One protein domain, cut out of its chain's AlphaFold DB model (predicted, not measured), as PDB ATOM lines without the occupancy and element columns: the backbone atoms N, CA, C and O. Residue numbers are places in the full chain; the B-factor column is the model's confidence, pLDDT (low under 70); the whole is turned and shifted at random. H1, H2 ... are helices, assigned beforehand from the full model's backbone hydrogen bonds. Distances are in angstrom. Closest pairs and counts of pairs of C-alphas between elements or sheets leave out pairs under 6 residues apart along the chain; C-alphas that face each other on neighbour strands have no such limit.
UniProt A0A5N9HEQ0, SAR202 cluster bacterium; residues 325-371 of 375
ATOM      1  N   GLU A 325     -82.889 -22.159  49.885       88.81
ATOM      2  CA  GLU A 325     -82.621 -22.695  51.222       88.81
ATOM      3  C   GLU A 325     -83.458 -23.944  51.532       88.81
ATOM      4  O   GLU A 325     -83.040 -24.782  52.329       88.81
ATOM      5  N   GLU A 326     -84.628 -24.076  50.903       91.00
ATOM      6  CA  GLU A 326     -85.516 -25.237  51.031       91.00
ATOM      7  C   GLU A 326     -85.191 -26.327  50.000       91.00
ATOM      8  O   GLU A 326     -85.531 -27.497  50.191       91.00
ATOM      9  N   TRP A 327     -84.565 -25.965  48.875       93.62
ATOM     10  CA  TRP A 327     -84.167 -26.931  47.859       93.62
ATOM     11  C   TRP A 327     -83.195 -27.951  48.440       93.62
ATOM     12  O   TRP A 327     -82.243 -27.622  49.143       93.62
ATOM     13  N   TYR A 328     -83.405 -29.215  48.080       92.56
ATOM     14  CA  TYR A 328     -82.583 -30.301  48.595       92.56
ATOM     15  C   TYR A 328     -81.114 -30.101  48.215       92.56
ATOM     16  O   TYR A 328     -80.803 -29.635  47.110       92.56
ATOM     17  N   ASP A 329     -80.213 -30.448  49.137       90.75
ATOM     18  CA  ASP A 329     -78.774 -30.445  48.877       90.75
ATOM     19  C   ASP A 329     -78.507 -31.342  47.658       90.75
ATOM     20  O   ASP A 329     -78.855 -32.525  47.683       90.75
ATOM     21  N   PRO A 330     -77.913 -30.820  46.571       92.19
ATOM     22  CA  PRO A 330     -77.598 -31.636  45.408       92.19
ATOM     23  C   PRO A 330     -76.582 -32.737  45.732       92.19
ATOM     24  O   PRO A 330     -76.429 -33.657  44.937       92.19
ATOM     25  N   ASN A 331     -75.918 -32.661  46.888       91.06
ATOM     26  CA  ASN A 331     -75.010 -33.655  47.449       91.06
ATOM     27  C   ASN A 331     -75.650 -34.503  48.566       91.06
ATOM     28  O   ASN A 331     -74.920 -35.180  49.296       91.06
ATOM     29  N   ALA A 332     -76.977 -34.476  48.732       92.56
ATOM     30  CA  ALA A 332     -77.693 -35.389  49.625       92.56
ATOM     31  C   ALA A 332     -77.562 -36.827  49.101       92.56
ATOM     32  O   ALA A 332     -77.801 -36.993  47.910       92.56
ATOM     33  N   PRO A 333     -77.220 -37.834  49.936       93.00
ATOM     34  CA  PRO A 333     -76.902 -39.210  49.535       93.00
ATOM     35  C   PRO A 333     -78.064 -39.904  48.810       93.00
ATOM     36  O   PRO A 333     -79.154 -39.367  48.649       93.00
ATOM     37  N   PHE A 334     -77.840 -41.136  48.367       93.19
ATOM     38  CA  PHE A 334     -78.905 -41.993  47.863       93.19
ATOM     39  C   PHE A 334     -80.016 -42.151  48.918       93.19
ATOM     40  O   PHE A 334     -79.740 -42.582  50.035       93.19
ATOM     41  N   VAL A 335     -81.246 -41.773  48.558       92.88
ATOM     42  CA  VAL A 335     -82.452 -41.855  49.398       92.88
ATOM     43  C   VAL A 335     -83.377 -42.903  48.783       92.88
ATOM     44  O   VAL A 335     -83.886 -42.701  47.679       92.88
ATOM     45  N   GLU A 336     -83.591 -44.022  49.473       92.19
ATOM     46  CA  GLU A 336     -84.411 -45.141  48.976       92.19
ATOM     47  C   GLU A 336     -85.675 -45.368  49.804       92.19
ATOM     48  O   GLU A 336     -86.656 -45.935  49.316       92.19
ATOM     49  N   THR A 337     -85.654 -44.951  51.067       92.81
ATOM     50  CA  THR A 337     -86.713 -45.245  52.030       92.81
ATOM     51  C   THR A 337     -87.505 -43.999  52.408       92.81
ATOM     52  O   THR A 337     -87.022 -42.870  52.327       92.81
ATOM     53  N   PHE A 338     -88.739 -44.202  52.883       92.62
ATOM     54  CA  PHE A 338     -89.523 -43.108  53.460       92.62
ATOM     55  C   PHE A 338     -88.874 -42.507  54.704       92.62
ATOM     56  O   PHE A 338     -89.099 -41.333  54.962       92.62
ATOM     57  N   GLU A 339     -88.083 -43.279  55.456       92.00
ATOM     58  CA  GLU A 339     -87.378 -42.750  56.622       92.00
ATOM     59  C   GLU A 339     -86.299 -41.765  56.188       92.00
ATOM     60  O   GLU A 339     -86.316 -40.624  56.631       92.00
ATOM     61  N   GLU A 340     -85.435 -42.161  55.250       93.94
ATOM     62  CA  GLU A 340     -84.397 -41.288  54.692       93.94
ATOM     63  C   GLU A 340     -85.000 -40.035  54.048       93.94
ATOM     64  O   GLU A 340     -84.466 -38.940  54.224       93.94
ATOM     65  N   ALA A 341     -86.147 -40.168  53.370       94.62
ATOM     66  CA  ALA A 341     -86.851 -39.050  52.749       94.62
ATOM     67  C   ALA A 341     -87.254 -37.960  53.755       94.62
ATOM     68  O   ALA A 341     -87.302 -36.795  53.374       94.62
ATOM     69  N   ARG A 342     -87.443 -38.277  55.049       95.19
ATOM     70  CA  ARG A 342     -87.782 -37.287  56.096       95.19
ATOM     71  C   ARG A 342     -86.735 -36.187  56.268       95.19
ATOM     72  O   ARG A 342     -87.005 -35.205  56.962       95.19
ATOM     73  N   HIS A 343     -85.575 -36.298  55.619       94.62
ATOM     74  CA  HIS A 343     -84.589 -35.227  55.535       94.62
ATOM     75  C   HIS A 343     -85.174 -33.889  55.056       94.62
ATOM     76  O   HIS A 343     -84.625 -32.849  55.416       94.62
ATOM     77  N   PHE A 344     -86.274 -33.891  54.282       94.12
ATOM     78  CA  PHE A 344     -86.941 -32.659  53.837       94.12
ATOM     79  C   PHE A 344     -87.345 -31.749  55.009       94.12
ATOM     80  O   PHE A 344     -87.447 -30.542  54.834       94.12
ATOM     81  N   LYS A 345     -87.551 -32.325  56.202       94.62
ATOM     82  CA  LYS A 345     -87.962 -31.612  57.420       94.62
ATOM     83  C   LYS A 345     -87.010 -31.826  58.597       94.62
ATOM     84  O   LYS A 345     -86.776 -30.907  59.372       94.62
ATOM     85  N   LEU A 346     -86.443 -33.024  58.741       95.12
ATOM     86  CA  LEU A 346     -85.521 -33.367  59.834       95.12
ATOM     87  C   LEU A 346     -84.048 -33.058  59.505       95.12
ATOM     88  O   LEU A 346     -83.188 -33.160  60.379       95.12
ATOM     89  N   GLY A 347     -83.750 -32.664  58.264       92.75
ATOM     90  CA  GLY A 347     -82.412 -32.289  57.822       92.75
ATOM     91  C   GLY A 347     -81.485 -33.476  57.508       92.75
ATOM     92  O   GLY A 347     -81.904 -34.635  57.493       92.75
ATOM     93  N   PRO A 348     -80.196 -33.204  57.238       89.50
ATOM     94  CA  PRO A 348     -79.269 -34.191  56.681       89.50
ATOM     95  C   PRO A 348     -78.851 -35.304  57.651       89.50
ATOM     96  O   PRO A 348     -78.307 -36.318  57.221       89.50
ATOM     97  N   SER A 349     -79.105 -35.166  58.956       91.38
ATOM     98  CA  SER A 349     -78.766 -36.213  59.933       91.38
ATOM     99  C   SER A 349     -79.534 -37.517  59.710       91.38
ATOM    100  O   SER A 349     -79.096 -38.567  60.168       91.38
ATOM    101  N   VAL A 350     -80.671 -37.472  59.008       91.62
ATOM    102  CA  VAL A 350     -81.520 -38.648  58.751       91.62
ATOM    103  C   VAL A 350     -80.832 -39.678  57.850       91.62
ATOM    104  O   VAL A 350     -81.120 -40.866  57.947       91.62
ATOM    105  N   TYR A 351     -79.902 -39.241  57.003       86.62
ATOM    106  CA  TYR A 351     -79.173 -40.104  56.073       86.62
ATOM    107  C   TYR A 351     -77.658 -40.114  56.340       86.62
ATOM    108  O   TYR A 351     -76.850 -40.319  55.428       86.62
ATOM    109  N   GLU A 352     -77.245 -39.869  57.590       87.25
ATOM    110  CA  GLU A 352     -75.837 -39.953  57.989       87.25
ATOM    111  C   GLU A 352     -75.274 -41.358  57.704       87.25
ATOM    112  O   GLU A 352     -75.868 -42.377  58.054       87.25
ATOM    113  N   GLY A 353     -74.117 -41.420  57.037       86.88
ATOM    114  CA  GLY A 353     -73.534 -42.688  56.584       86.88
ATOM    115  C   GLY A 353     -74.158 -43.259  55.304       86.88
ATOM    116  O   GLY A 353     -73.841 -44.392  54.939       86.88
ATOM    117  N   GLY A 354     -75.004 -42.486  54.615       88.88
ATOM    118  CA  GLY A 354     -75.598 -42.851  53.332       88.88
ATOM    119  C   GLY A 354     -74.578 -43.077  52.209       88.88
ATOM    120  O   GLY A 354     -73.383 -42.792  52.323       88.88
ATOM    121  N   ILE A 355     -75.056 -43.613  51.087       92.31
ATOM    122  CA  ILE A 355     -74.225 -43.890  49.910       92.31
ATOM    123  C   ILE A 355     -74.203 -42.651  49.011       92.31
ATOM    124  O   ILE A 355     -75.246 -42.198  48.556       92.31
ATOM    125  N   TYR A 356     -73.014 -42.136  48.703       91.56
ATOM    126  CA  TYR A 356     -72.822 -40.948  47.864       91.56
ATOM    127  C   TYR A 356     -72.382 -41.376  46.451       91.56
ATOM    128  O   TYR A 356     -71.223 -41.754  46.267       91.56
ATOM    129  N   PRO A 357     -73.276 -41.387  45.440       87.31
ATOM    130  CA  PRO A 357     -72.934 -41.849  44.093       87.31
ATOM    131  C   PRO A 357     -72.038 -40.880  43.298       87.31
ATOM    132  O   PRO A 357     -71.443 -41.293  42.299       87.31
ATOM    133  N   TRP A 358     -71.909 -39.614  43.711       88.00
ATOM    134  CA  TRP A 358     -70.978 -38.648  43.108       88.00
ATOM    135  C   TRP A 358     -69.567 -38.783  43.687       88.00
ATOM    136  O   TRP A 358     -69.365 -39.005  44.876       88.00
ATOM    137  N   ARG A 359     -68.561 -38.624  42.816       88.38
ATOM    138  CA  ARG A 359     -67.134 -38.669  43.190       88.38
ATOM    139  C   ARG A 359     -66.582 -37.318  43.641       88.38
ATOM    140  O   ARG A 359     -65.599 -37.279  44.370       88.38
ATOM    141  N   GLU A 360     -67.197 -36.240  43.176       91.56
ATOM    142  CA  GLU A 360     -66.856 -34.853  43.480       91.56
ATOM    143  C   GLU A 360     -68.149 -34.125  43.871       91.56
ATOM    144  O   GLU A 360     -69.215 -34.536  43.402       91.56
ATOM    145  N   PRO A 361     -68.092 -33.070  44.704       90.62
ATOM    146  CA  PRO A 361     -69.272 -32.270  45.009       90.62
ATOM    147  C   PRO A 361     -69.944 -31.743  43.735       90.62
ATOM    148  O   PRO A 361     -69.275 -31.220  42.839       90.62
ATOM    149  N   ILE A 362     -71.266 -31.870  43.657       92.81
ATOM    150  CA  ILE A 362     -72.076 -31.408  42.535       92.81
ATOM    151  C   ILE A 362     -72.107 -29.880  42.547       92.81
ATOM    152  O   ILE A 362     -72.644 -29.256  43.460       92.81
ATOM    153  N   ARG A 363     -71.539 -29.296  41.489       93.44
ATOM    154  CA  ARG A 363     -71.562 -27.864  41.183       93.44
ATOM    155  C   ARG A 363     -72.402 -27.641  39.931       93.44
ATOM    156  O   ARG A 363     -72.154 -28.291  38.916       93.44
ATOM    157  N   SER A 364     -73.382 -26.744  39.981       93.00
ATOM    158  CA  SER A 364     -74.302 -26.505  38.863       93.00
ATOM    159  C   SER A 364     -74.619 -25.023  38.695       93.00
ATOM    160  O   SER A 364     -74.949 -24.344  39.656       93.00
ATOM    161  N   GLU A 365     -74.609 -24.520  37.459       92.94
ATOM    162  CA  GLU A 365     -75.084 -23.159  37.140       92.94
ATOM    163  C   GLU A 365     -76.579 -22.966  37.436       92.94
ATOM    164  O   GLU A 365     -77.033 -21.844  37.638       92.94
ATOM    165  N   GLN A 366     -77.340 -24.062  37.518       91.81
ATOM    166  CA  GLN A 366     -78.737 -24.051  37.967       91.81
ATOM    167  C   GLN A 366     -78.863 -23.947  39.498       91.81
ATOM    168  O   GLN A 366     -79.966 -23.772  40.009       91.81
ATOM    169  N   ARG A 367     -77.746 -24.069  40.224       91.19
ATOM    170  CA  ARG A 367     -77.636 -23.993  41.684       91.19
ATOM    171  C   ARG A 367     -76.492 -23.055  42.076       91.19
ATOM    172  O   ARG A 367     -75.407 -23.533  42.414       91.19
ATOM    173  N   PRO A 368     -76.691 -21.727  41.999       88.44
ATOM    174  CA  PRO A 368     -75.633 -20.752  42.269       88.44
ATOM    175  C   PRO A 368     -74.955 -20.940  43.634       88.44
ATOM    176  O   PRO A 368     -73.745 -20.761  43.740       88.44
ATOM    177  N   ASP A 369     -75.711 -21.403  44.632       88.94
ATOM    178  CA  ASP A 369     -75.257 -21.762  45.980       88.94
ATOM    179  C   ASP A 369     -74.166 -22.847  46.001       88.94
ATOM    180  O   ASP A 369     -73.360 -22.913  46.922       88.94
ATOM    181  N   THR A 370     -74.078 -23.670  44.955       90.69
ATOM    182  CA  THR A 370     -73.045 -24.714  44.820       90.69
ATOM    183  C   THR A 370     -71.768 -24.235  44.132       90.69
ATOM    184  O   THR A 370     -70.772 -24.962  44.087       90.69
ATOM    185  N   LEU A 371     -71.787 -23.040  43.534       87.56
ATOM    186  CA  LEU A 371     -70.642 -22.488  42.811       87.56
ATOM    187  C   LEU A 371     -69.718 -21.675  43.715       87.56
ATOM    188  O   LEU A 371     -68.529 -21.553  43.400       87.56
TER     189      LEU A 371
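This is residues 325 to 371 of the 375 residues of a protein of SAR202 cluster bacterium (UniProt A0A5N9HEQ0). This is a winding chain with little regular structure: three very short helices, H1, H2 and H3, gather at one end, and the long stretch 352 to 371 leads away from them to the other. The stretch 325 to 337 leads in to H1. The printed part has 47 residues, 12 of them in the named helices, and no named strand; its class is all helix. It is only just compact, close to loose, with a radius of gyration of the C-alphas of 11.2 A and spans of 30 by 24 by 14 A.

Find C-alpha 338 at (-89.523, -43.108, 53.460), where H1, residues 338 to 341, begins. H2 is residues 343 to 346. H3, residues 348 to 351, ends at C-alpha 351 (-79.173, -40.104, 56.073), 5.9 A from its first.

H1 and H3 only just touch, with 3 pairs of C-alphas within 8 A, the closest Glu 340 and Tyr 351 at 5.5 A. H2 and H3 only just touch, only at the corner, with 3 such pairs; the C-alphas of His 343 and Val 350 are closest, 5.6 A. H1 and H2 meet only through their link. The helices are too short for an O i to N i+4 pair; the one O i to N i+3 pair is within hydrogen-bond range in H3, not in H1 or H2.

The farthest C-alphas, Glu 339 and Glu 365, are 30.2 A apart. The printed part has no cut, and both links are tight. Mean pLDDT of the printed part is 91.5; no printed residue is under 70.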